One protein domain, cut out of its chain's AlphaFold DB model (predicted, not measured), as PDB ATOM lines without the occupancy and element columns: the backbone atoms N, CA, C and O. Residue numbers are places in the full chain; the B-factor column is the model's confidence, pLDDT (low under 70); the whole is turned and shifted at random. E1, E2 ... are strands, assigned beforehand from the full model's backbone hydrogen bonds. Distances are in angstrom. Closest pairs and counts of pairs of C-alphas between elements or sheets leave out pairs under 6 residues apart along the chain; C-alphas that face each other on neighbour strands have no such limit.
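Overview. This is residues 423 to 473, 480 to 546 and 571 to 649 of the 700 residues of the protein "F-box domain-containing protein" of Dactylellina haptotyla (strain CBS 200.50) (UniProt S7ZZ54). A closed six-strand barrel, E1 to E5 with E10, sits beside a wedge-like sandwich in which the twisted sheet E9 E6 E7 E8 E11 is only partly face to face with the small sheet E12 E13 E14. A loop, residues 585 to 593, sticks out. The printed part has 197 residues and 14 strands, numbered along the chain, with no named helix; it is all strand, though under half of its residues, 96, are in named elements. The barrel is mixed, and both sheets are antiparallel in the orders given. The whole is compact, with a radius of gyration of the C-alphas of 16.7 A and spans of 43 by 42 by 31 A.

Along the chain. Find C-alpha 423 at (62.365, 45.995, 5.938), where E1, residues 423 to 428, begins. E2, residues 431 to 441, is 27.2 A long and bends by 77 degrees at residue 434; E3 is 449 to 455 and E4 460 to 466. E5, 482 to 490, bends by 74 degrees at residue 487. Next come E6, 502 to 510, from C-alpha 502 at (75.191, 42.526, 0.244), E7, 521 to 528, and E8, 532 to 539, 23.2 A long. Then read E9, 577 to 580, E10, 597 to 601, E11, 615 to 620, E12, 626 to 630, E13, 635 to 639, and E14, 643 to 648, ending at (77.086, 26.369, -15.669).

Arrangement. Start in the barrel with the meander E1 E2 E3 E4, each strand the antiparallel neighbour of the one before: N 426 and O 433 are 2.8 A apart, N 438 and O 452 2.9 A, N 453 and O 462 2.9 A. E5 is antiparallel to E4, with N 463 and O 488 at 2.8 A. E10 is parallel to E5, N 484 to O 599 at 2.9 A, and to E1, N 598 to O 425 at 2.8 A, closing the ring. The closest C-alphas of E5 and E8 are those of His 488 and Val 538, 7.4 A apart. In the sandwich, two sheets face to face, E6 E7 E8 and E12 E13 E14 are meanders: N 506 and O 525 are 2.8 A apart, and N 628 and O 637 are 2.9 A apart. E9 and E11 are edge strands. The closest C-alphas of E6 and E12, Ser 506 and Asn 628, are 5.3 A apart; E6 and E14 are apart.

Size, cuts and confidence. The C-alphas of Gly 516 and Thr 590, the two farthest apart, are 55.1 A apart. Cuts leave gaps of 7.7 A between C-alphas 473 and 480 and 19.3 A between C-alphas 546 and 571. The links E5 to E6, E9 to E10 and E10 to E11 are long. Mean pLDDT of the printed part is 76.9; 56 residues are under 70, among them 511 to 520 and 584 to 593.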
ATOM      1  N   MET A 423      61.637  45.689   4.707       86.75
ATOM      2  CA  MET A 423      62.365  45.995   5.938       86.75
ATOM      3  C   MET A 423      61.549  45.494   7.126       86.75
ATOM      4  O   MET A 423      60.383  45.857   7.274       86.75
ATOM      5  N   MET A 424      62.163  44.675   7.975       88.06
ATOM      6  CA  MET A 424      61.570  44.203   9.228       88.06
ATOM      7  C   MET A 424      62.575  44.362  10.366       88.06
ATOM      8  O   MET A 424      63.788  44.306  10.144       88.06
ATOM      9  N   ARG A 425      62.067  44.508  11.593       89.12
ATOM     10  CA  ARG A 425      62.889  44.305  12.788       89.12
ATOM     11  C   ARG A 425      63.020  42.807  13.002       89.12
ATOM     12  O   ARG A 425      62.021  42.114  13.170       89.12
ATOM     13  N   VAL A 426      64.240  42.305  12.953       89.75
ATOM     14  CA  VAL A 426      64.551  40.896  13.155       89.75
ATOM     15  C   VAL A 426      65.143  40.740  14.544       89.75
ATOM     16  O   VAL A 426      66.170  41.343  14.850       89.75
ATOM     17  N   ARG A 427      64.478  39.952  15.389       92.25
ATOM     18  CA  ARG A 427      64.941  39.629  16.739       92.25
ATOM     19  C   ARG A 427      65.651  38.276  16.717       92.25
ATOM     20  O   ARG A 427      65.030  37.284  16.344       92.25
ATOM     21  N   ILE A 428      66.922  38.236  17.118       90.31
ATOM     22  CA  ILE A 428      67.751  37.020  17.208       90.31
ATOM     23  C   ILE A 428      68.468  37.031  18.561       90.31
ATOM     24  O   ILE A 428      69.144  38.008  18.889       90.31
ATOM     25  N   ASN A 429      68.309  35.975  19.367       86.88
ATOM     26  CA  ASN A 429      68.877  35.876  20.725       86.88
ATOM     27  C   ASN A 429      68.632  37.130  21.597       86.88
ATOM     28  O   ASN A 429      69.507  37.589  22.324       86.88
ATOM     29  N   GLY A 430      67.438  37.724  21.489       84.56
ATOM     30  CA  GLY A 430      67.053  38.942  22.213       84.56
ATOM     31  C   GLY A 430      67.606  40.255  21.644       84.56
ATOM     32  O   GLY A 430      67.067  41.311  21.965       84.56
ATOM     33  N   SER A 431      68.609  40.218  20.762       89.06
ATOM     34  CA  SER A 431      69.050  41.397  20.009       89.06
ATOM     35  C   SER A 431      68.084  41.702  18.860       89.06
ATOM     36  O   SER A 431      67.599  40.775  18.214       89.06
ATOM     37  N   GLU A 432      67.796  42.981  18.597       90.50
ATOM     38  CA  GLU A 432      67.050  43.421  17.407       90.50
ATOM     39  C   GLU A 432      67.977  44.118  16.406       90.50
ATOM     40  O   GLU A 432      68.838  44.921  16.774       90.50
ATOM     41  N   GLU A 433      67.774  43.835  15.122       90.88
ATOM     42  CA  GLU A 433      68.398  44.548  14.008       90.88
ATOM     43  C   GLU A 433      67.426  44.728  12.834       90.88
ATOM     44  O   GLU A 433      66.411  44.041  12.726       90.88
ATOM     45  N   ALA A 434      67.715  45.684  11.953       89.69
ATOM     46  CA  ALA A 434      66.902  45.955  10.774       89.69
ATOM     47  C   ALA A 434      67.443  45.167   9.569       89.69
ATOM     48  O   ALA A 434      68.547  45.440   9.090       89.69
ATOM     49  N   CYS A 435      66.662  44.210   9.067       90.75
ATOM     50  CA  CYS A 435      67.058  43.335   7.959       90.75
ATOM     51  C   CYS A 435      66.116  43.475   6.763       90.75
ATOM     52  O   CYS A 435      64.924  43.748   6.918       90.75
ATOM     53  N   HIS A 436      66.644  43.182   5.573       91.06
ATOM     54  CA  HIS A 436      65.820  42.944   4.390       91.06
ATOM     55  C   HIS A 436      65.319  41.503   4.415       91.06
ATOM     56  O   HIS A 436      66.115  40.567   4.327       91.06
ATOM     57  N   VAL A 437      64.009  41.325   4.536       89.75
ATOM     58  CA  VAL A 437      63.349  40.027   4.647       89.75
ATOM     59  C   VAL A 437      62.617  39.704   3.346       89.75
ATOM     60  O   VAL A 437      61.935  40.550   2.774       89.75
ATOM     61  N   MET A 438      62.764  38.475   2.856       89.25
ATOM     62  CA  MET A 438      62.067  37.980   1.668       89.25
ATOM     63  C   MET A 438      61.487  36.586   1.908       89.25
ATOM     64  O   MET A 438      62.131  35.728   2.517       89.25
ATOM     65  N   SER A 439      60.282  36.358   1.390       85.06
ATOM     66  CA  SER A 439      59.629  35.047   1.389       85.06
ATOM     67  C   SER A 439      60.020  34.251   0.143       85.06
ATOM     68  O   SER A 439      60.012  34.787  -0.965       85.06
ATOM     69  N   VAL A 440      60.316  32.963   0.311       81.25
ATOM     70  CA  VAL A 440      60.709  32.036  -0.763       81.25
ATOM     71  C   VAL A 440      59.750  30.838  -0.764       81.25
ATOM     72  O   VAL A 440      59.743  30.086   0.208       81.25
ATOM     73  N   PRO A 441      58.931  30.615  -1.809       75.50
ATOM     74  CA  PRO A 441      58.051  29.450  -1.867       75.50
ATOM     75  C   PRO A 441      58.863  28.164  -2.093       75.50
ATOM     76  O   PRO A 441      59.633  28.055  -3.049       75.50
ATOM     77  N   PHE A 442      58.678  27.173  -1.218       69.31
ATOM     78  CA  PHE A 442      59.353  25.869  -1.261       69.31
ATOM     79  C   PHE A 442      58.512  24.731  -1.840       69.31
ATOM     80  O   PHE A 442      59.024  23.615  -1.984       69.31
ATOM     81  N   ASP A 443      57.283  25.019  -2.247       67.81
ATOM     82  CA  ASP A 443      56.482  24.206  -3.158       67.81
ATOM     83  C   ASP A 443      55.772  25.103  -4.181       67.81
ATOM     84  O   ASP A 443      55.736  26.329  -4.052       67.81
ATOM     85  N   SER A 444      55.218  24.486  -5.224       63.94
ATOM     86  CA  SER A 444      54.473  25.170  -6.287       63.94
ATOM     87  C   SER A 444      53.108  25.706  -5.834       63.94
ATOM     88  O   SER A 444      52.466  26.445  -6.576       63.94
ATOM     89  N   GLN A 445      52.659  25.344  -4.626       65.31
ATOM     90  CA  GLN A 445      51.352  25.700  -4.070       65.31
ATOM     91  C   GLN A 445      51.433  26.875  -3.080       65.31
ATOM     92  O   GLN A 445      50.398  27.330  -2.594       65.31
ATOM     93  N   GLY A 446      52.642  27.360  -2.770       66.06
ATOM     94  CA  GLY A 446      52.881  28.427  -1.795       66.06
ATOM     95  C   GLY A 446      52.550  28.039  -0.350       66.06
ATOM     96  O   GLY A 446      52.312  28.926   0.466       66.06
ATOM     97  N   LYS A 447      52.493  26.737  -0.033       66.88
ATOM     98  CA  LYS A 447      52.125  26.223   1.298       66.88
ATOM     99  C   LYS A 447      53.318  26.206   2.248       66.88
ATOM    100  O   LYS A 447      53.204  26.639   3.387       66.88
ATOM    101  N   SER A 448      54.465  25.728   1.779       68.44
ATOM    102  CA  SER A 448      55.738  25.828   2.483       68.44
ATOM    103  C   SER A 448      56.446  27.111   2.055       68.44
ATOM    104  O   SER A 448      56.801  27.272   0.885       68.44
ATOM    105  N   ILE A 449      56.649  28.029   3.000       74.19
ATOM    106  CA  ILE A 449      57.346  29.298   2.784       74.19
ATOM    107  C   ILE A 449      58.628  29.302   3.621       74.19
ATOM    108  O   ILE A 449      58.617  29.082   4.831       74.19
ATOM    109  N   GLY A 450      59.754  29.551   2.964       82.00
ATOM    110  CA  GLY A 450      60.989  29.955   3.616       82.00
ATOM    111  C   GLY A 450      61.026  31.455   3.832       82.00
ATOM    112  O   GLY A 450      60.475  32.217   3.037       82.00
ATOM    113  N   ILE A 451      61.739  31.880   4.866       87.94
ATOM    114  CA  ILE A 451      62.103  33.278   5.066       87.94
ATOM    115  C   ILE A 451      63.618  33.401   4.972       87.94
ATOM    116  O   ILE A 451      64.362  32.625   5.575       87.94
ATOM    117  N   ILE A 452      64.075  34.400   4.225       91.19
ATOM    118  CA  ILE A 452      65.479  34.790   4.171       91.19
ATOM    119  C   ILE A 452      65.589  36.223   4.669       91.19
ATOM    120  O   ILE A 452      64.971  37.122   4.103       91.19
ATOM    121  N   ALA A 453      66.365  36.422   5.731       92.69
ATOM    122  CA  ALA A 453      66.625  37.724   6.329       92.69
ATOM    123  C   ALA A 453      68.095  38.102   6.118       92.69
ATOM    124  O   ALA A 453      69.001  37.356   6.481       92.69
ATOM    125  N   VAL A 454      68.329  39.266   5.520       92.75
ATOM    126  CA  VAL A 454      69.660  39.772   5.175       92.75
ATOM    127  C   VAL A 454      70.032  40.888   6.145       92.75
ATOM    128  O   VAL A 454      69.471  41.987   6.064       92.75
ATOM    129  N   SER A 455      70.975  40.614   7.049       90.81
ATOM    130  CA  SER A 455      71.545  41.625   7.942       90.81
ATOM    131  C   SER A 455      72.664  42.374   7.238       90.81
ATOM    132  O   SER A 455      73.661  41.786   6.813       90.81
ATOM    133  N   LYS A 456      72.524  43.700   7.161       82.88
ATOM    134  CA  LYS A 456      73.613  44.583   6.724       82.88
ATOM    135  C   LYS A 456      74.669  44.775   7.810       82.88
ATOM    136  O   LYS A 456      75.852  44.791   7.499       82.88
ATOM    137  N   LYS A 457      74.243  44.846   9.078       85.00
ATOM    138  CA  LYS A 457      75.108  45.028  10.254       85.00
ATOM    139  C   LYS A 457      76.137  43.901  10.384       85.00
ATOM    140  O   LYS A 457      77.318  44.169  10.564       85.00
ATOM    141  N   ASN A 458      75.684  42.654  10.241       84.50
ATOM    142  CA  ASN A 458      76.517  41.456  10.373       84.50
ATOM    143  C   ASN A 458      76.995  40.926   9.003       84.50
ATOM    144  O   ASN A 458      77.728  39.942   8.937       84.50
ATOM    145  N   ASN A 459      76.567  41.565   7.902       87.62
ATOM    146  CA  ASN A 459      76.806  41.165   6.508       87.62
ATOM    147  C   ASN A 459      76.433  39.693   6.212       87.62
ATOM    148  O   ASN A 459      77.083  39.017   5.409       87.62
ATOM    149  N   ALA A 460      75.400  39.204   6.905       90.50
ATOM    150  CA  ALA A 460      75.027  37.800   7.018       90.50
ATOM    151  C   ALA A 460      73.630  37.533   6.444       90.50
ATOM    152  O   ALA A 460      72.764  38.414   6.428       90.50
ATOM    153  N   VAL A 461      73.397  36.297   6.002       92.12
ATOM    154  CA  VAL A 461      72.091  35.848   5.502       92.12
ATOM    155  C   VAL A 461      71.549  34.745   6.405       92.12
ATOM    156  O   VAL A 461      72.101  33.648   6.453       92.12
ATOM    157  N   TYR A 462      70.455  35.021   7.107       92.50
ATOM    158  CA  TYR A 462      69.727  34.038   7.906       92.50
ATOM    159  C   TYR A 462      68.671  33.361   7.040       92.50
ATOM    160  O   TYR A 462      67.905  34.016   6.333       92.50
ATOM    161  N   VAL A 463      68.639  32.037   7.093       90.06
ATOM    162  CA  VAL A 463      67.861  31.177   6.206       90.06
ATOM    163  C   VAL A 463      66.973  30.292   7.077       90.06
ATOM    164  O   VAL A 463      67.455  29.421   7.807       90.06
ATOM    165  N   CYS A 464      65.672  30.567   7.030       87.75
ATOM    166  CA  CYS A 464      64.697  30.115   8.015       87.75
ATOM    167  C   CYS A 464      63.503  29.412   7.362       87.75
ATOM    168  O   CYS A 464      63.089  29.755   6.252       87.75
ATOM    169  N   GLY A 465      62.908  28.465   8.081       79.06
ATOM    170  CA  GLY A 465      61.588  27.920   7.780       79.06
ATOM    171  C   GLY A 465      60.518  28.617   8.614       79.06
ATOM    172  O   GLY A 465      60.757  28.981   9.769       79.06
ATOM    173  N   THR A 466      59.323  28.794   8.053       68.12
ATOM    174  CA  THR A 466      58.129  29.075   8.862       68.12
ATOM    175  C   THR A 466      57.468  27.766   9.283       68.12
ATOM    176  O   THR A 466      57.685  26.719   8.669       68.12
ATOM    177  N   GLY A 467      56.603  27.827  10.298       59.50
ATOM    178  CA  GLY A 467      55.567  26.804  10.452       59.50
ATOM    179  C   GLY A 467      54.617  26.782   9.244       59.50
ATOM    180  O   GLY A 467      54.705  27.633   8.354       59.50
ATOM    181  N   SER A 468      53.677  25.837   9.239       52.69
ATOM    182  CA  SER A 468      52.581  25.763   8.256       52.69
ATOM    183  C   SER A 468      51.745  27.047   8.175       52.69
ATOM    184  O   SER A 468      51.178  27.352   7.128       52.69
ATOM    185  N   ASP A 469      51.703  27.808   9.269       51.53
ATOM    186  CA  ASP A 469      50.794  28.928   9.474       51.53
ATOM    187  C   ASP A 469      51.570  30.223   9.756       51.53
ATOM    188  O   ASP A 469      51.716  30.673  10.892       51.53
ATOM    189  N   LEU A 470      52.055  30.853   8.682       54.03
ATOM    190  CA  LEU A 470      52.366  32.287   8.684       54.03
ATOM    191  C   LEU A 470      51.073  33.046   9.058       54.03
ATOM    192  O   LEU A 470      50.062  32.855   8.370       54.03
ATOM    193  N   PRO A 471      51.048  33.885  10.116       50.69
ATOM    194  CA  PRO A 471      49.814  34.515  10.578       50.69
ATOM    195  C   PRO A 471      49.205  35.408   9.489       50.69
ATOM    196  O   PRO A 471      49.736  36.461   9.136       50.69
ATOM    197  N   ARG A 472      48.051  34.986   8.958       52.62
ATOM    198  CA  ARG A 472      47.264  35.737   7.970       52.62
ATOM    199  C   ARG A 472      46.588  36.954   8.615       52.62
ATOM    200  O   ARG A 472      45.389  36.917   8.880       52.62
ATOM    201  N   THR A 473      47.365  38.018   8.842       47.59
ATOM    202  CA  THR A 473      46.910  39.400   9.127       47.59
ATOM    203  C   THR A 473      45.729  39.460  10.112       47.59
ATOM    204  O   THR A 473      44.588  39.739   9.729       47.59
ATOM    205  N   ASP A 480      51.483  41.242  15.775       64.38
ATOM    206  CA  ASP A 480      51.604  39.917  15.148       64.38
ATOM    207  C   ASP A 480      53.095  39.552  14.965       64.38
ATOM    208  O   ASP A 480      53.647  39.577  13.860       64.38
ATOM    209  N   THR A 481      53.774  39.226  16.072       72.12
ATOM    210  CA  THR A 481      55.173  38.772  16.090       72.12
ATOM    211  C   THR A 481      55.302  37.433  15.365       72.12
ATOM    212  O   THR A 481      55.108  36.362  15.949       72.12
ATOM    213  N   THR A 482      55.636  37.482  14.079       82.88
ATOM    214  CA  THR A 482      55.853  36.279  13.271       82.88
ATOM    215  C   THR A 482      57.112  35.581  13.769       82.88
ATOM    216  O   THR A 482      58.166  36.208  13.851       82.88
ATOM    217  N   THR A 483      57.020  34.294  14.107       83.00
ATOM    218  CA  THR A 483      58.184  33.495  14.522       83.00
ATOM    219  C   THR A 483      58.625  32.569  13.393       83.00
ATOM    220  O   THR A 483      57.797  31.890  12.785       83.00
ATOM    221  N   ALA A 484      59.927  32.545  13.119       86.12
ATOM    222  CA  ALA A 484      60.563  31.665  12.144       86.12
ATOM    223  C   ALA A 484      61.740  30.922  12.791       86.12
ATOM    224  O   ALA A 484      62.381  31.437  13.707       86.12
ATOM    225  N   TYR A 485      62.031  29.719  12.306       85.31
ATOM    226  CA  TYR A 485      63.081  28.859  12.852       85.31
ATOM    227  C   TYR A 485      64.288  28.858  11.917       85.31
ATOM    228  O   TYR A 485      64.156  28.593  10.721       85.31
ATOM    229  N   MET A 486      65.466  29.184  12.446       86.62
ATOM    230  CA  MET A 486      66.684  29.298  11.647       86.62
ATOM    231  C   MET A 486      67.281  27.918  11.362       86.62
ATOM    232  O   MET A 486      67.584  27.166  12.286       86.62
ATOM    233  N   HIS A 487      67.508  27.600  10.087       82.62
ATOM    234  CA  HIS A 487      68.198  26.369   9.684       82.62
ATOM    235  C   HIS A 487      69.656  26.638   9.318       82.62
ATOM    236  O   HIS A 487      70.537  25.848   9.657       82.62
ATOM    237  N   HIS A 488      69.923  27.763   8.651       86.31
ATOM    238  CA  HIS A 488      71.274  28.160   8.276       86.31
ATOM    239  C   HIS A 488      71.515  29.646   8.518       86.31
ATOM    240  O   HIS A 488      70.629  30.477   8.330       86.31
ATOM    241  N   TRP A 489      72.743  29.968   8.907       91.06
ATOM    242  CA  TRP A 489      73.259  31.326   8.976       91.06
ATOM    243  C   TRP A 489      74.515  31.375   8.118       91.06
ATOM    244  O   TRP A 489      75.454  30.601   8.308       91.06
ATOM    245  N   LEU A 490      74.481  32.226   7.097       90.31
ATOM    246  CA  LEU A 490      75.524  32.329   6.089       90.31
ATOM    247  C   LEU A 490      76.366  33.566   6.413       90.31
ATOM    248  O   LEU A 490      76.002  34.684   6.038       90.31
ATOM    249  N   SER A 491      77.473  33.370   7.130       85.31
ATOM    250  CA  SER A 491      78.537  34.370   7.248       85.31
ATOM    251  C   SER A 491      79.587  34.165   6.148       85.31
ATOM    252  O   SER A 491      79.767  33.072   5.600       85.31
ATOM    253  N   ILE A 492      80.252  35.256   5.765       75.19
ATOM    254  CA  ILE A 492      81.339  35.254   4.780       75.19
ATOM    255  C   ILE A 492      82.643  34.950   5.524       75.19
ATOM    256  O   ILE A 492      82.866  35.553   6.577       75.19
ATOM    257  N   PRO A 493      83.556  34.126   4.979       70.31
ATOM    258  CA  PRO A 493      84.916  34.041   5.497       70.31
ATOM    259  C   PRO A 493      85.572  35.436   5.628       70.31
ATOM    260  O   PRO A 493      85.431  36.250   4.704       70.31
ATOM    261  N   PRO A 494      86.297  35.733   6.726       68.38
ATOM    262  CA  PRO A 494      86.876  37.055   6.975       68.38
ATOM    263  C   PRO A 494      87.711  37.610   5.809       68.38
ATOM    264  O   PRO A 494      88.587  36.940   5.256       68.38
ATOM    265  N   ARG A 495      87.449  38.868   5.434       67.12
ATOM    266  CA  ARG A 495      88.067  39.544   4.280       67.12
ATOM    267  C   ARG A 495      89.273  40.392   4.695       67.12
ATOM    268  O   ARG A 495      89.157  41.222   5.587       67.12
ATOM    269  N   LYS A 496      90.381  40.303   3.948       59.53
ATOM    270  CA  LYS A 496      91.517  41.251   4.051       59.53
ATOM    271  C   LYS A 496      91.293  42.600   3.338       59.53
ATOM    272  O   LYS A 496      92.089  43.508   3.518       59.53
ATOM    273  N   GLY A 497      90.259  42.718   2.498       58.81
ATOM    274  CA  GLY A 497      90.060  43.840   1.563       58.81
ATOM    275  C   GLY A 497      88.788  44.660   1.797       58.81
ATOM    276  O   GLY A 497      88.161  45.083   0.831       58.81
ATOM    277  N   GLY A 498      88.374  44.824   3.056       63.69
ATOM    278  CA  GLY A 498      87.156  45.552   3.428       63.69
ATOM    279  C   GLY A 498      85.850  44.772   3.212       63.69
ATOM    280  O   GLY A 498      85.765  43.816   2.436       63.69
ATOM    281  N   SER A 499      84.804  45.173   3.931       68.06
ATOM    282  CA  SER A 499      83.475  44.561   3.879       68.06
ATOM    283  C   SER A 499      82.569  45.269   2.867       68.06
ATOM    284  O   SER A 499      81.876  46.221   3.209       68.06
ATOM    285  N   GLY A 500      82.517  44.774   1.626       80.75
ATOM    286  CA  GLY A 500      81.412  45.125   0.727       80.75
ATOM    287  C   GLY A 500      80.077  44.625   1.297       80.75
ATOM    288  O   GLY A 500      80.022  43.479   1.756       80.75
ATOM    289  N   GLU A 501      79.038  45.465   1.269       89.44
ATOM    290  CA  GLU A 501      77.652  45.111   1.629       89.44
ATOM    291  C   GLU A 501      77.060  44.079   0.663       89.44
ATOM    292  O   GLU A 501      77.443  44.028  -0.508       89.44
ATOM    293  N   ILE A 502      76.064  43.317   1.120       91.38
ATOM    294  CA  ILE A 502      75.191  42.526   0.244       91.38
ATOM    295  C   ILE A 502      74.344  43.463  -0.628       91.38
ATOM    296  O   ILE A 502      73.535  44.237  -0.120       91.38
ATOM    297  N   SER A 503      74.497  43.345  -1.948       91.12
ATOM    298  CA  SER A 503      73.728  44.078  -2.961       91.12
ATOM    299  C   SER A 503      72.741  43.193  -3.730       91.12
ATOM    300  O   SER A 503      71.764  43.702  -4.276       91.12
ATOM    301  N   PHE A 504      72.937  41.870  -3.747       92.44
ATOM    302  CA  PHE A 504      72.023  40.913  -4.382       92.44
ATOM    303  C   PHE A 504      71.910  39.625  -3.570       92.44
ATOM    304  O   PHE A 504      72.915  39.117  -3.073       92.44
ATOM    305  N   VAL A 505      70.709  39.049  -3.521       92.25
ATOM    306  CA  VAL A 505      70.479  37.676  -3.051       92.25
ATOM    307  C   VAL A 505      69.630  36.938  -4.080       92.25
ATOM    308  O   VAL A 505      68.646  37.466  -4.595       92.25
ATOM    309  N   SER A 506      70.043  35.718  -4.397       91.06
ATOM    310  CA  SER A 506      69.457  34.840  -5.405       91.06
ATOM    311  C   SER A 506      69.387  33.429  -4.834       91.06
ATOM    312  O   SER A 506      70.381  32.930  -4.310       91.06
ATOM    313  N   VAL A 507      68.232  32.776  -4.917       89.00
ATOM    314  CA  VAL A 507      67.980  31.471  -4.292       89.00
ATOM    315  C   VAL A 507      67.218  30.550  -5.228       89.00
ATOM    316  O   VAL A 507      66.259  30.958  -5.878       89.00
ATOM    317  N   ALA A 508      67.647  29.291  -5.295       85.00
ATOM    318  CA  ALA A 508      67.016  28.275  -6.129       85.00
ATOM    319  C   ALA A 508      67.133  26.871  -5.520       85.00
ATOM    320  O   ALA A 508      68.107  26.582  -4.815       85.00
ATOM    321  N   PRO A 509      66.202  25.951  -5.832       76.44
ATOM    322  CA  PRO A 509      66.462  24.525  -5.666       76.44
ATOM    323  C   PRO A 509      67.659  24.119  -6.540       76.44
ATOM    324  O   PRO A 509      67.719  24.486  -7.711       76.44
ATOM    325  N   LEU A 510      68.605  23.344  -6.004       72.06
ATOM    326  CA  LEU A 510      69.700  22.796  -6.810       72.06
ATOM    327  C   LEU A 510      69.271  21.445  -7.381       72.06
ATOM    328  O   LEU A 510      69.236  20.444  -6.669       72.06
ATOM    329  N   MET A 511      68.972  21.416  -8.680       60.62
ATOM    330  CA  MET A 511      68.525  20.225  -9.421       60.62
ATOM    331  C   MET A 511      69.656  19.220  -9.733       60.62
ATOM    332  O   MET A 511      69.593  18.493 -10.725       60.62
ATOM    333  N   HIS A 512      70.715  19.175  -8.916       55.06
ATOM    334  CA  HIS A 512      71.836  18.253  -9.124       55.06
ATOM    335  C   HIS A 512      71.457  16.842  -8.668       55.06
ATOM    336  O   HIS A 512      71.360  16.558  -7.475       55.06
ATOM    337  N   TYR A 513      71.222  15.960  -9.640       45.72
ATOM    338  CA  TYR A 513      70.908  14.551  -9.416       45.72
ATOM    339  C   TYR A 513      72.174  13.762  -9.040       45.72
ATOM    340  O   TYR A 513      72.714  13.005  -9.851       45.72
ATOM    341  N   ASP A 514      72.623  13.903  -7.791       43.34
ATOM    342  CA  ASP A 514      73.556  12.967  -7.156       43.34
ATOM    343  C   ASP A 514      72.886  11.575  -7.088       43.34
ATOM    344  O   ASP A 514      72.157  11.262  -6.145       43.34
ATOM    345  N   PHE A 515      73.082  10.747  -8.124       35.75
ATOM    346  CA  PHE A 515      72.460   9.423  -8.301       35.75
ATOM    347  C   PHE A 515      72.788   8.477  -7.126       35.75
ATOM    348  O   PHE A 515      73.774   7.742  -7.145       35.75
ATOM    349  N   GLY A 516      71.935   8.499  -6.100       41.66
ATOM    350  CA  GLY A 516      72.071   7.723  -4.863       41.66
ATOM    351  C   GLY A 516      71.805   8.531  -3.589       41.66
ATOM    352  O   GLY A 516      71.384   7.953  -2.590       41.66
ATOM    353  N   GLN A 517      71.971   9.858  -3.607       45.88
ATOM    354  CA  GLN A 517      71.646  10.705  -2.456       45.88
ATOM    355  C   GLN A 517      70.190  11.178  -2.529       45.88
ATOM    356  O   GLN A 517      69.810  11.925  -3.424       45.88
ATOM    357  N   LYS A 518      69.368  10.804  -1.536       52.31
ATOM    358  CA  LYS A 518      68.000  11.340  -1.365       52.31
ATOM    359  C   LYS A 518      67.969  12.808  -0.883       52.31
ATOM    360  O   LYS A 518      66.901  13.326  -0.566       52.31
ATOM    361  N   ILE A 519      69.124  13.466  -0.756       54.88
ATOM    362  CA  ILE A 519      69.248  14.794  -0.152       54.88
ATOM    363  C   ILE A 519      68.959  15.850  -1.217       54.88
ATOM    364  O   ILE A 519      69.728  16.029  -2.159       54.88
ATOM    365  N   VAL A 520      67.851  16.573  -1.059       67.06
ATOM    366  CA  VAL A 520      67.561  17.749  -1.885       67.06
ATOM    367  C   VAL A 520      68.309  18.946  -1.304       67.06
ATOM    368  O   VAL A 520      68.324  19.141  -0.090       67.06
ATOM    369  N   TYR A 521      68.904  19.765  -2.168       77.12
ATOM    370  CA  TYR A 521      69.675  20.942  -1.773       77.12
ATOM    371  C   TYR A 521      69.042  22.236  -2.285       77.12
ATOM    372  O   TYR A 521      68.289  22.248  -3.264       77.12
ATOM    373  N   MET A 522      69.386  23.342  -1.633       83.94
ATOM    374  CA  MET A 522      69.076  24.695  -2.074       83.94
ATOM    375  C   MET A 522      70.380  25.484  -2.213       83.94
ATOM    376  O   MET A 522      71.309  25.333  -1.418       83.94
ATOM    377  N   GLY A 523      70.460  26.301  -3.255       87.19
ATOM    378  CA  GLY A 523      71.565  27.210  -3.501       87.19
ATOM    379  C   GLY A 523      71.192  28.583  -2.979       87.19
ATOM    380  O   GLY A 523      70.133  29.094  -3.340       87.19
ATOM    381  N   VAL A 524      72.054  29.182  -2.162       91.50
ATOM    382  CA  VAL A 524      71.980  30.608  -1.828       91.50
ATOM    383  C   VAL A 524      73.174  31.297  -2.457       91.50
ATOM    384  O   VAL A 524      74.314  30.884  -2.265       91.50
ATOM    385  N   LEU A 525      72.902  32.319  -3.253       92.69
ATOM    386  CA  LEU A 525      73.866  33.042  -4.059       92.69
ATOM    387  C   LEU A 525      73.803  34.515  -3.668       92.69
ATOM    388  O   LEU A 525      72.754  35.146  -3.795       92.69
ATOM    389  N   VAL A 526      74.919  35.054  -3.189       93.50
ATOM    390  CA  VAL A 526      74.996  36.413  -2.650       93.50
ATOM    391  C   VAL A 526      76.006  37.225  -3.450       93.50
ATOM    392  O   VAL A 526      77.152  36.812  -3.640       93.50
ATOM    393  N   GLY A 527      75.551  38.374  -3.941       92.94
ATOM    394  CA  GLY A 527      76.353  39.367  -4.643       92.94
ATOM    395  C   GLY A 527      76.638  40.554  -3.737       92.94
ATOM    396  O   GLY A 527      75.752  41.008  -3.010       92.94
ATOM    397  N   TYR A 528      77.865  41.055  -3.797       91.88
ATOM    398  CA  TYR A 528      78.343  42.140  -2.946       91.88
ATOM    399  C   TYR A 528      78.596  43.424  -3.736       91.88
ATOM    400  O   TYR A 528      78.875  43.388  -4.935       91.88
ATOM    401  N   SER A 529      78.538  44.578  -3.066       90.00
ATOM    402  CA  SER A 529      78.757  45.895  -3.684       90.00
ATOM    403  C   SER A 529      80.159  46.057  -4.290       90.00
ATOM    404  O   SER A 529      80.317  46.731  -5.305       90.00
ATOM    405  N   ASN A 530      81.162  45.367  -3.734       88.56
ATOM    406  CA  ASN A 530      82.515  45.284  -4.295       88.56
ATOM    407  C   ASN A 530      82.621  44.368  -5.536       88.56
ATOM    408  O   ASN A 530      83.661  44.339  -6.187       88.56
ATOM    409  N   GLY A 531      81.563  43.628  -5.881       88.44
ATOM    410  CA  GLY A 531      81.523  42.700  -7.008       88.44
ATOM    411  C   GLY A 531      81.865  41.247  -6.673       88.44
ATOM    412  O   GLY A 531      81.863  40.414  -7.577       88.44
ATOM    413  N   GLU A 532      82.162  40.887  -5.420       89.62
ATOM    414  CA  GLU A 532      82.262  39.465  -5.064       89.62
ATOM    415  C   GLU A 532      80.924  38.742  -5.259       89.62
ATOM    416  O   GLU A 532      79.860  39.289  -4.971       89.62
ATOM    417  N   ILE A 533      80.995  37.489  -5.707       90.25
ATOM    418  CA  ILE A 533      79.851  36.579  -5.781       90.25
ATOM    419  C   ILE A 533      80.208  35.302  -5.026       90.25
ATOM    420  O   ILE A 533      81.217  34.658  -5.331       90.25
ATOM    421  N   TRP A 534      79.364  34.933  -4.067       90.94
ATOM    422  CA  TRP A 534      79.529  33.762  -3.211       90.94
ATOM    423  C   TRP A 534      78.307  32.844  -3.295       90.94
ATOM    424  O   TRP A 534      77.172  33.314  -3.326       90.94
ATOM    425  N   LEU A 535      78.550  31.537  -3.331       90.94
ATOM    426  CA  LEU A 535      77.548  30.476  -3.418       90.94
ATOM    427  C   LEU A 535      77.636  29.579  -2.177       90.94
ATOM    428  O   LEU A 535      78.720  29.120  -1.829       90.94
ATOM    429  N   TRP A 536      76.496  29.267  -1.568       89.81
ATOM    430  CA  TRP A 536      76.342  28.265  -0.514       89.81
ATOM    431  C   TRP A 536      75.395  27.156  -0.991       89.81
ATOM    432  O   TRP A 536      74.356  27.439  -1.590       89.81
ATOM    433  N   ARG A 537      75.724  25.891  -0.696       85.06
ATOM    434  CA  ARG A 537      74.828  24.724  -0.853       85.06
ATOM    435  C   ARG A 537      74.328  24.347   0.532       85.06
ATOM    436  O   ARG A 537      75.064  23.740   1.307       85.06
ATOM    437  N   VAL A 538      73.083  24.699   0.828       82.88
ATOM    438  CA  VAL A 538      72.400  24.284   2.057       82.88
ATOM    439  C   VAL A 538      71.532  23.055   1.784       82.88
ATOM    440  O   VAL A 538      71.093  22.820   0.655       82.88
ATOM    441  N   ASN A 539      71.300  22.236   2.810       75.62
ATOM    442  CA  ASN A 539      70.319  21.148   2.742       75.62
ATOM    443  C   ASN A 539      68.907  21.761   2.567       75.62
ATOM    444  O   ASN A 539      68.712  22.910   2.948       75.62
ATOM    445  N   ARG A 540      67.928  21.042   2.002       67.31
ATOM    446  CA  ARG A 540      66.510  21.463   1.880       67.31
ATOM    447  C   ARG A 540      65.563  20.625   2.764       67.31
ATOM    448  O   ARG A 540      64.350  20.805   2.708       67.31
ATOM    449  N   ALA A 541      66.079  19.709   3.586       61.44
ATOM    450  CA  ALA A 541      65.298  18.801   4.443       61.44
ATOM    451  C   ALA A 541      64.618  19.472   5.669       61.44
ATOM    452  O   ALA A 541      64.565  18.898   6.751       61.44
ATOM    453  N   TRP A 542      64.106  20.699   5.529       57.06
ATOM    454  CA  TRP A 542      63.642  21.528   6.656       57.06
ATOM    455  C   TRP A 542      62.242  21.163   7.165       57.06
ATOM    456  O   TRP A 542      61.874  21.544   8.273       57.06
ATOM    457  N   ARG A 543      61.467  20.395   6.382       51.38
ATOM    458  CA  ARG A 543      60.077  20.004   6.696       51.38
ATOM    459  C   ARG A 543      59.917  19.239   8.022       51.38
ATOM    460  O   ARG A 543      58.805  19.187   8.526       51.38
ATOM    461  N   HIS A 544      60.998  18.693   8.587       47.56
ATOM    462  CA  HIS A 544      60.979  17.854   9.795       47.56
ATOM    463  C   HIS A 544      61.470  18.570  11.073       47.56
ATOM    464  O   HIS A 544      61.574  17.936  12.117       47.56
ATOM    465  N   LEU A 545      61.790  19.874  11.015       45.41
ATOM    466  CA  LEU A 545      62.255  20.657  12.178       45.41
ATOM    467  C   LEU A 545      61.209  21.634  12.741       45.41
ATOM    468  O   LEU A 545      61.474  22.315  13.731       45.41
ATOM    469  N   VAL A 546      60.001  21.665  12.173       47.34
ATOM    470  CA  VAL A 546      58.827  22.142  12.914       47.34
ATOM    471  C   VAL A 546      58.491  21.045  13.920       47.34
ATOM    472  O   VAL A 546      57.797  20.088  13.587       47.34
ATOM    473  N   PRO A 571      61.780  16.484  -6.351       54.50
ATOM    474  CA  PRO A 571      61.402  17.710  -5.662       54.50
ATOM    475  C   PRO A 571      60.509  18.560  -6.566       54.50
ATOM    476  O   PRO A 571      60.800  18.721  -7.754       54.50
ATOM    477  N   GLU A 572      59.430  19.110  -6.008       57.56
ATOM    478  CA  GLU A 572      58.522  19.968  -6.768       57.56
ATOM    479  C   GLU A 572      59.270  21.175  -7.345       57.56
ATOM    480  O   GLU A 572      60.080  21.830  -6.670       57.56
ATOM    481  N   GLN A 573      58.988  21.449  -8.621       63.50
ATOM    482  CA  GLN A 573      59.575  22.566  -9.346       63.50
ATOM    483  C   GLN A 573      59.202  23.862  -8.632       63.50
ATOM    484  O   GLN A 573      58.033  24.167  -8.408       63.50
ATOM    485  N   THR A 574      60.234  24.587  -8.226       64.25
ATOM    486  CA  THR A 574      60.147  25.765  -7.369       64.25
ATOM    487  C   THR A 574      60.883  26.906  -8.065       64.25
ATOM    488  O   THR A 574      61.943  26.658  -8.650       64.25
ATOM    489  N   PRO A 575      60.318  28.127  -8.090       67.06
ATOM    490  CA  PRO A 575      60.887  29.231  -8.852       67.06
ATOM    491  C   PRO A 575      62.236  29.663  -8.269       67.06
ATOM    492  O   PRO A 575      62.493  29.512  -7.075       67.06
ATOM    493  N   CYS A 576      63.087  30.238  -9.117       75.00
ATOM    494  CA  CYS A 576      64.286  30.923  -8.649       75.00
ATOM    495  C   CYS A 576      63.863  32.303  -8.115       75.00
ATOM    496  O   CYS A 576      63.258  33.088  -8.846       75.00
ATOM    497  N   VAL A 577      64.147  32.596  -6.845       81.56
ATOM    498  CA  VAL A 577      63.817  33.877  -6.201       81.56
ATOM    499  C   VAL A 577      65.078  34.718  -6.120       81.56
ATOM    500  O   VAL A 577      65.991  34.398  -5.362       81.56
ATOM    501  N   SER A 578      65.119  35.800  -6.893       83.44
ATOM    502  CA  SER A 578      66.304  36.650  -7.012       83.44
ATOM    503  C   SER A 578      65.939  38.119  -6.964       83.44
ATOM    504  O   SER A 578      64.986  38.566  -7.606       83.44
ATOM    505  N   THR A 579      66.701  38.872  -6.180       84.06
ATOM    506  CA  THR A 579      66.387  40.258  -5.861       84.06
ATOM    507  C   THR A 579      67.643  41.081  -5.587       84.06
ATOM    508  O   THR A 579      68.643  40.587  -5.060       84.06
ATOM    509  N   ALA A 580      67.577  42.362  -5.939       86.38
ATOM    510  CA  ALA A 580      68.528  43.349  -5.456       86.38
ATOM    511  C   ALA A 580      68.156  43.726  -4.016       86.38
ATOM    512  O   ALA A 580      66.982  43.939  -3.704       86.38
ATOM    513  N   ILE A 581      69.157  43.829  -3.150       86.88
ATOM    514  CA  ILE A 581      69.010  44.453  -1.838       86.88
ATOM    515  C   ILE A 581      69.227  45.955  -2.052       86.88
ATOM    516  O   ILE A 581      70.309  46.339  -2.504       86.88
ATOM    517  N   PRO A 582      68.226  46.818  -1.797       82.69
ATOM    518  CA  PRO A 582      68.406  48.250  -1.989       82.69
ATOM    519  C   PRO A 582      69.477  48.802  -1.024       82.69
ATOM    520  O   PRO A 582      69.744  48.202   0.027       82.69
ATOM    521  N   PRO A 583      70.129  49.931  -1.358       77.38
ATOM    522  CA  PRO A 583      71.022  50.618  -0.423       77.38
ATOM    523  C   PRO A 583      70.266  50.992   0.865       77.38
ATOM    524  O   PRO A 583      69.034  51.092   0.838       77.38
ATOM    525  N   PRO A 584      70.962  51.172   2.004       67.75
ATOM    526  CA  PRO A 584      70.300  51.711   3.185       67.75
ATOM    527  C   PRO A 584      69.740  53.103   2.849       67.75
ATOM    528  O   PRO A 584      70.393  53.895   2.171       67.75
ATOM    529  N   LEU A 585      68.516  53.392   3.288       67.50
ATOM    530  CA  LEU A 585      67.928  54.719   3.121       67.50
ATOM    531  C   LEU A 585      68.622  55.686   4.089       67.50
ATOM    532  O   LEU A 585      68.394  55.624   5.293       67.50
ATOM    533  N   GLU A 586      69.463  56.574   3.555       58.53
ATOM    534  CA  GLU A 586      70.209  57.584   4.329       58.53
ATOM    535  C   GLU A 586      69.298  58.618   5.013       58.53
ATOM    536  O   GLU A 586      69.709  59.281   5.964       58.53
ATOM    537  N   THR A 587      68.036  58.726   4.581       55.75
ATOM    538  CA  THR A 587      66.979  59.368   5.367       55.75
ATOM    539  C   THR A 587      66.811  58.622   6.686       55.75
ATOM    540  O   THR A 587      66.119  57.601   6.740       55.75
ATOM    541  N   ALA A 588      67.441  59.151   7.738       52.53
ATOM    542  CA  ALA A 588      67.335  58.661   9.104       52.53
ATOM    543  C   ALA A 588      65.872  58.342   9.437       52.53
ATOM    544  O   ALA A 588      65.011  59.219   9.363       52.53
ATOM    545  N   VAL A 589      65.592  57.078   9.771       53.69
ATOM    546  CA  VAL A 589      64.232  56.605  10.053       53.69
ATOM    547  C   VAL A 589      63.714  57.362  11.274       53.69
ATOM    548  O   VAL A 589      64.134  57.108  12.403       53.69
ATOM    549  N   THR A 590      62.841  58.342  11.043       53.59
ATOM    550  CA  THR A 590      62.379  59.288  12.064       53.59
ATOM    551  C   THR A 590      61.429  58.605  13.041       53.59
ATOM    552  O   THR A 590      60.216  58.680  12.868       53.59
ATOM    553  N   LYS A 591      62.020  57.962  14.058       52.50
ATOM    554  CA  LYS A 591      61.391  57.282  15.201       52.50
ATOM    555  C   LYS A 591      60.269  56.308  14.836       52.50
ATOM    556  O   LYS A 591      59.113  56.694  14.706       52.50
ATOM    557  N   ASP A 592      60.629  55.028  14.795       52.19
ATOM    558  CA  ASP A 592      59.723  53.918  15.118       52.19
ATOM    559  C   ASP A 592      58.383  53.904  14.365       52.19
ATOM    560  O   ASP A 592      57.341  53.520  14.904       52.19
ATOM    561  N   SER A 593      58.407  54.247  13.071       56.78
ATOM    562  CA  SER A 593      57.358  53.782  12.165       56.78
ATOM    563  C   SER A 593      57.308  52.252  12.256       56.78
ATOM    564  O   SER A 593      58.347  51.592  12.240       56.78
ATOM    565  N   MET A 594      56.107  51.697  12.453       71.69
ATOM    566  CA  MET A 594      55.901  50.344  12.994       71.69
ATOM    567  C   MET A 594      56.373  49.221  12.051       71.69
ATOM    568  O   MET A 594      55.573  48.540  11.414       71.69
ATOM    569  N   LEU A 595      57.688  49.000  11.983       79.00
ATOM    570  CA  LEU A 595      58.285  47.851  11.318       79.00
ATOM    571  C   LEU A 595      57.911  46.584  12.087       79.00
ATOM    572  O   LEU A 595      58.278  46.426  13.259       79.00
ATOM    573  N   SER A 596      57.207  45.687  11.394       83.69
ATOM    574  CA  SER A 596      56.823  44.363  11.879       83.69
ATOM    575  C   SER A 596      58.027  43.596  12.423       83.69
ATOM    576  O   SER A 596      59.106  43.607  11.820       83.69
ATOM    577  N   VAL A 597      57.823  42.904  13.545       87.06
ATOM    578  CA  VAL A 597      58.865  42.111  14.205       87.06
ATOM    579  C   VAL A 597      58.816  40.665  13.715       87.06
ATOM    580  O   VAL A 597      57.812  39.971  13.891       87.06
ATOM    581  N   LEU A 598      59.924  40.208  13.133       88.69
ATOM    582  CA  LEU A 598      60.208  38.804  12.863       88.69
ATOM    583  C   LEU A 598      61.101  38.264  13.985       88.69
ATOM    584  O   LEU A 598      62.255  38.662  14.120       88.69
ATOM    585  N   ASN A 599      60.583  37.341  14.785       89.75
ATOM    586  CA  ASN A 599      61.352  36.641  15.806       89.75
ATOM    587  C   ASN A 599      62.016  35.406  15.177       89.75
ATOM    588  O   ASN A 599      61.328  34.443  14.841       89.75
ATOM    589  N   ILE A 600      63.336  35.431  14.986       89.50
ATOM    590  CA  ILE A 600      64.095  34.278  14.495       89.50
ATOM    591  C   ILE A 600      64.621  33.500  15.699       89.50
ATOM    592  O   ILE A 600      65.471  33.982  16.448       89.50
ATOM    593  N   VAL A 601      64.124  32.276  15.865       87.81
ATOM    594  CA  VAL A 601      64.599  31.332  16.880       87.81
ATOM    595  C   VAL A 601      65.741  30.507  16.276       87.81
ATOM    596  O   VAL A 601      65.501  29.752  15.325       87.81
ATOM    597  N   PRO A 602      66.984  30.644  16.771       86.81
ATOM    598  CA  PRO A 602      68.095  29.809  16.339       86.81
ATOM    599  C   PRO A 602      68.062  28.432  17.029       86.81
ATOM    600  O   PRO A 602      67.392  28.272  18.053       86.81
ATOM    601  N   PRO A 603      68.802  27.431  16.516       84.38
ATOM    602  CA  PRO A 603      69.015  26.176  17.231       84.38
ATOM    603  C   PRO A 603      69.672  26.412  18.600       84.38
ATOM    604  O   PRO A 603      70.488  27.324  18.761       84.38
ATOM    605  N   ALA A 604      69.350  25.572  19.585       83.00
ATOM    606  CA  ALA A 604      69.967  25.647  20.906       83.00
ATOM    607  C   ALA A 604      71.495  25.473  20.803       83.00
ATOM    608  O   ALA A 604      71.973  24.542  20.159       83.00
ATOM    609  N   GLY A 605      72.255  26.384  21.419       82.19
ATOM    610  CA  GLY A 605      73.723  26.376  21.365       82.19
ATOM    611  C   GLY A 605      74.343  26.812  20.028       82.19
ATOM    612  O   GLY A 605      75.540  26.626  19.845       82.19
ATOM    613  N   ALA A 606      73.572  27.380  19.092       81.25
ATOM    614  CA  ALA A 606      74.110  27.875  17.824       81.25
ATOM    615  C   ALA A 606      75.031  29.098  18.010       81.25
ATOM    616  O   ALA A 606      74.566  30.181  18.374       81.25
ATOM    617  N   ASP A 607      76.317  28.942  17.688       84.00
ATOM    618  CA  ASP A 607      77.244  30.065  17.533       84.00
ATOM    619  C   ASP A 607      76.998  30.768  16.189       84.00
ATOM    620  O   ASP A 607      77.161  30.179  15.121       84.00
ATOM    621  N   LEU A 608      76.591  32.037  16.249       82.81
ATOM    622  CA  LEU A 608      76.265  32.859  15.083       82.81
ATOM    623  C   LEU A 608      77.493  33.459  14.376       82.81
ATOM    624  O   LEU A 608      77.324  34.032  13.297       82.81
ATOM    625  N   ALA A 609      78.701  33.348  14.939       79.75
ATOM    626  CA  ALA A 609      79.924  33.813  14.284       79.75
ATOM    627  C   ALA A 609      80.292  32.924  13.079       79.75
ATOM    628  O   ALA A 609      80.474  33.414  11.955       79.75
ATOM    629  N   ASP A 610      80.334  31.608  13.297       77.81
ATOM    630  CA  ASP A 610      80.793  30.628  12.312       77.81
ATOM    631  C   ASP A 610      79.645  30.080  11.451       77.81
ATOM    632  O   ASP A 610      78.733  29.418  11.939       77.81
ATOM    633  N   SER A 611      79.708  30.321  10.134       79.31
ATOM    634  CA  SER A 611      78.730  29.834   9.148       79.31
ATOM    635  C   SER A 611      78.537  28.319   9.234       79.31
ATOM    636  O   SER A 611      79.438  27.553   8.885       79.31
ATOM    637  N   ASN A 612      77.320  27.860   9.551       77.75
ATOM    638  CA  ASN A 612      76.990  26.427   9.629       77.75
ATOM    639  C   ASN A 612      76.927  25.703   8.263       77.75
ATOM    640  O   ASN A 612      76.364  24.613   8.132       77.75
ATOM    641  N   SER A 613      77.451  26.328   7.210       76.12
ATOM    642  CA  SER A 613      77.317  25.897   5.823       76.12
ATOM    643  C   SER A 613      78.534  26.297   4.986       76.12
ATOM    644  O   SER A 613      79.246  27.259   5.287       76.12
ATOM    645  N   LYS A 614      78.791  25.536   3.915       74.00
ATOM    646  CA  LYS A 614      79.974  25.714   3.064       74.00
ATOM    647  C   LYS A 614      79.742  26.810   2.027       74.00
ATOM    648  O   LYS A 614      78.832  26.694   1.208       74.00
ATOM    649  N   ALA A 615      80.609  27.818   2.057       80.69
ATOM    650  CA  ALA A 615      80.673  28.911   1.097       80.69
ATOM    651  C   ALA A 615      81.726  28.638   0.009       80.69
ATOM    652  O   ALA A 615      82.818  28.148   0.302       80.69
ATOM    653  N   TRP A 616      81.446  29.047  -1.227       82.19
ATOM    654  CA  TRP A 616      82.404  29.081  -2.330       82.19
ATOM    655  C   TRP A 616      82.376  30.449  -3.009       82.19
ATOM    656  O   TRP A 616      81.322  30.909  -3.451       82.19
ATOM    657  N   LYS A 617      83.538  31.096  -3.142       84.88
ATOM    658  CA  LYS A 617      83.674  32.323  -3.936       84.88
ATOM    659  C   LYS A 617      83.640  31.958  -5.420       84.88
ATOM    660  O   LYS A 617      84.610  31.422  -5.946       84.88
ATOM    661  N   LEU A 618      82.517  32.236  -6.080       83.00
ATOM    662  CA  LEU A 618      82.276  31.903  -7.486       83.00
ATOM    663  C   LEU A 618      83.034  32.845  -8.428       83.00
ATOM    664  O   LEU A 618      83.604  32.411  -9.427       83.00
ATOM    665  N   ALA A 619      83.012  34.149  -8.131       84.38
ATOM    666  CA  ALA A 619      83.574  35.172  -9.006       84.38
ATOM    667  C   ALA A 619      83.905  36.481  -8.269       84.38
ATOM    668  O   ALA A 619      83.532  36.702  -7.115       84.38
ATOM    669  N   TYR A 620      84.591  37.368  -8.989       87.94
ATOM    670  CA  TYR A 620      84.755  38.777  -8.654       87.94
ATOM    671  C   TYR A 620      84.476  39.603  -9.915       87.94
ATOM    672  O   TYR A 620      85.193  39.478 -10.908       87.94
ATOM    673  N   LEU A 621      83.394  40.379  -9.886       85.75
ATOM    674  CA  LEU A 621      82.829  41.154 -10.990       85.75
ATOM    675  C   LEU A 621      82.546  42.598 -10.530       85.75
ATOM    676  O   LEU A 621      81.407  42.921 -10.173       85.75
ATOM    677  N   PRO A 622      83.567  43.477 -10.495       84.94
ATOM    678  CA  PRO A 622      83.402  44.873 -10.095       84.94
ATOM    679  C   PRO A 622      82.306  45.577 -10.903       84.94
ATOM    680  O   PRO A 622      82.323  45.548 -12.132       84.94
ATOM    681  N   GLY A 623      81.370  46.231 -10.212       83.88
ATOM    682  CA  GLY A 623      80.242  46.921 -10.849       83.88
ATOM    683  C   GLY A 623      78.979  46.077 -11.063       83.88
ATOM    684  O   GLY A 623      78.080  46.553 -11.755       83.88
ATOM    685  N   LEU A 624      78.895  44.880 -10.463       87.25
ATOM    686  CA  LEU A 624      77.729  43.980 -10.444       87.25
ATOM    687  C   LEU A 624      76.370  44.723 -10.419       87.25
ATOM    688  O   LEU A 624      76.081  45.501  -9.509       87.25
ATOM    689  N   LYS A 625      75.539  44.474 -11.441       85.00
ATOM    690  CA  LYS A 625      74.217  45.085 -11.694       85.00
ATOM    691  C   LYS A 625      73.047  44.116 -11.563       85.00
ATOM    692  O   LYS A 625      71.931  44.562 -11.322       85.00
ATOM    693  N   ALA A 626      73.285  42.822 -11.765       85.75
ATOM    694  CA  ALA A 626      72.275  41.777 -11.637       85.75
ATOM    695  C   ALA A 626      72.932  40.429 -11.325       85.75
ATOM    696  O   ALA A 626      74.051  40.165 -11.773       85.75
ATOM    697  N   LEU A 627      72.216  39.578 -10.587       88.31
ATOM    698  CA  LEU A 627      72.641  38.239 -10.183       88.31
ATOM    699  C   LEU A 627      71.401  37.344 -10.038       88.31
ATOM    700  O   LEU A 627      70.446  37.745  -9.373       88.31
ATOM    701  N   ASN A 628      71.378  36.174 -10.681       87.19
ATOM    702  CA  ASN A 628      70.211  35.285 -10.675       87.19
ATOM    703  C   ASN A 628      70.592  33.814 -10.947       87.19
ATOM    704  O   ASN A 628      71.498  33.538 -11.735       87.19
ATOM    705  N   PHE A 629      69.866  32.869 -10.350       83.62
ATOM    706  CA  PHE A 629      69.824  31.472 -10.778       83.62
ATOM    707  C   PHE A 629      68.852  31.286 -11.948       83.62
ATOM    708  O   PHE A 629      67.721  31.761 -11.918       83.62
ATOM    709  N   VAL A 630      69.261  30.517 -12.951       75.69
ATOM    710  CA  VAL A 630      68.416  30.127 -14.087       75.69
ATOM    711  C   VAL A 630      68.490  28.623 -14.341       75.69
ATOM    712  O   VAL A 630      69.240  27.889 -13.690       75.69
ATOM    713  N   ALA A 631      67.658  28.145 -15.268       69.38
ATOM    714  CA  ALA A 631      67.501  26.737 -15.612       69.38
ATOM    715  C   ALA A 631      67.221  25.840 -14.386       69.38
ATOM    716  O   ALA A 631      67.724  24.725 -14.309       69.38
ATOM    717  N   ARG A 632      66.410  26.325 -13.427       71.31
ATOM    718  CA  ARG A 632      66.070  25.635 -12.161       71.31
ATOM    719  C   ARG A 632      67.308  25.390 -11.269       71.31
ATOM    720  O   ARG A 632      67.575  24.267 -10.854       71.31
ATOM    721  N   GLY A 633      68.090  26.446 -11.019       70.56
ATOM    722  CA  GLY A 633      69.300  26.389 -10.182       70.56
ATOM    723  C   GLY A 633      70.477  25.636 -10.812       70.56
ATOM    724  O   GLY A 633      71.348  25.154 -10.093       70.56
ATOM    725  N   VAL A 634      70.496  25.505 -12.142       72.19
ATOM    726  CA  VAL A 634      71.510  24.743 -12.897       72.19
ATOM    727  C   VAL A 634      72.553  25.658 -13.546       72.19
ATOM    728  O   VAL A 634      73.675  25.228 -13.796       72.19
ATOM    729  N   VAL A 635      72.223  26.928 -13.784       74.38
ATOM    730  CA  VAL A 635      73.159  27.947 -14.280       74.38
ATOM    731  C   VAL A 635      73.007  29.206 -13.427       74.38
ATOM    732  O   VAL A 635      71.902  29.547 -13.008       74.38
ATOM    733  N   ILE A 636      74.105  29.911 -13.174       84.00
ATOM    734  CA  ILE A 636      74.098  31.251 -12.578       84.00
ATOM    735  C   ILE A 636      74.339  32.279 -13.679       84.00
ATOM    736  O   ILE A 636      75.209  32.087 -14.529       84.00
ATOM    737  N   LEU A 637      73.600  33.385 -13.635       83.50
ATOM    738  CA  LEU A 637      73.833  34.565 -14.457       83.50
ATOM    739  C   LEU A 637      74.246  35.740 -13.578       83.50
ATOM    740  O   LEU A 637      73.608  36.017 -12.562       83.50
ATOM    741  N   ALA A 638      75.275  36.464 -14.004       84.56
ATOM    742  CA  ALA A 638      75.679  37.730 -13.401       84.56
ATOM    743  C   ALA A 638      75.949  38.776 -14.488       84.56
ATOM    744  O   ALA A 638      76.435  38.431 -15.563       84.56
ATOM    745  N   ALA A 639      75.679  40.050 -14.214       83.69
ATOM    746  CA  ALA A 639      75.987  41.149 -15.130       83.69
ATOM    747  C   ALA A 639      76.781  42.247 -14.418       83.69
ATOM    748  O   ALA A 639      76.377  42.681 -13.346       83.69
ATOM    749  N   ASP A 640      77.881  42.723 -15.004       80.88
ATOM    750  CA  ASP A 640      78.814  43.694 -14.387       80.88
ATOM    751  C   ASP A 640      78.698  45.124 -14.952       80.88
ATOM    752  O   ASP A 640      79.557  45.980 -14.745       80.88
ATOM    753  N   GLY A 641      77.632  45.385 -15.711       76.00
ATOM    754  CA  GLY A 641      77.431  46.655 -16.405       76.00
ATOM    755  C   GLY A 641      78.272  46.823 -17.676       76.00
ATOM    756  O   GLY A 641      78.244  47.900 -18.268       76.00
ATOM    757  N   LYS A 642      79.002  45.786 -18.114       75.75
ATOM    758  CA  LYS A 642      79.676  45.708 -19.424       75.75
ATOM    759  C   LYS A 642      79.382  44.393 -20.150       75.75
ATOM    760  O   LYS A 642      79.369  44.377 -21.378       75.75
ATOM    761  N   PHE A 643      79.133  43.319 -19.406       74.69
ATOM    762  CA  PHE A 643      78.897  41.966 -19.901       74.69
ATOM    763  C   PHE A 643      77.790  41.268 -19.104       74.69
ATOM    764  O   PHE A 643      77.547  41.604 -17.942       74.69
ATOM    765  N   VAL A 644      77.166  40.253 -19.710       74.19
ATOM    766  CA  VAL A 644      76.433  39.204 -18.980       74.19
ATOM    767  C   VAL A 644      77.264  37.926 -19.043       74.19
ATOM    768  O   VAL A 644      77.785  37.583 -20.105       74.19
ATOM    769  N   TRP A 645      77.396  37.245 -17.908       79.06
ATOM    770  CA  TRP A 645      78.219  36.057 -17.714       79.06
ATOM    771  C   TRP A 645      77.357  34.870 -17.283       79.06
ATOM    772  O   TRP A 645      76.663  34.959 -16.269       79.06
ATOM    773  N   GLY A 646      77.452  33.752 -18.004       78.50
ATOM    774  CA  GLY A 646      76.971  32.449 -17.540       78.50
ATOM    775  C   GLY A 646      78.012  31.684 -16.712       78.50
ATOM    776  O   GLY A 646      79.204  31.703 -17.025       78.50
ATOM    777  N   PHE A 647      77.553  30.971 -15.683       76.62
ATOM    778  CA  PHE A 647      78.310  29.943 -14.962       76.62
ATOM    779  C   PHE A 647      77.457  28.670 -14.891       76.62
ATOM    780  O   PHE A 647      76.476  28.619 -14.148       76.62
ATOM    781  N   ASP A 648      77.794  27.653 -15.684       71.75
ATOM    782  CA  ASP A 648      77.086  26.369 -15.669       71.75
ATOM    783  C   ASP A 648      77.492  25.541 -14.443       71.75
ATOM    784  O   ASP A 648      78.679  25.312 -14.207       71.75
ATOM    785  N   LEU A 649      76.515  25.099 -13.647       69.50
ATOM    786  CA  LEU A 649      76.767  24.341 -12.423       69.50
ATOM    787  C   LEU A 649      76.814  22.825 -12.662       69.50
ATOM    788  O   LEU A 649      77.236  22.089 -11.769       69.50
TER     789      LEU A 649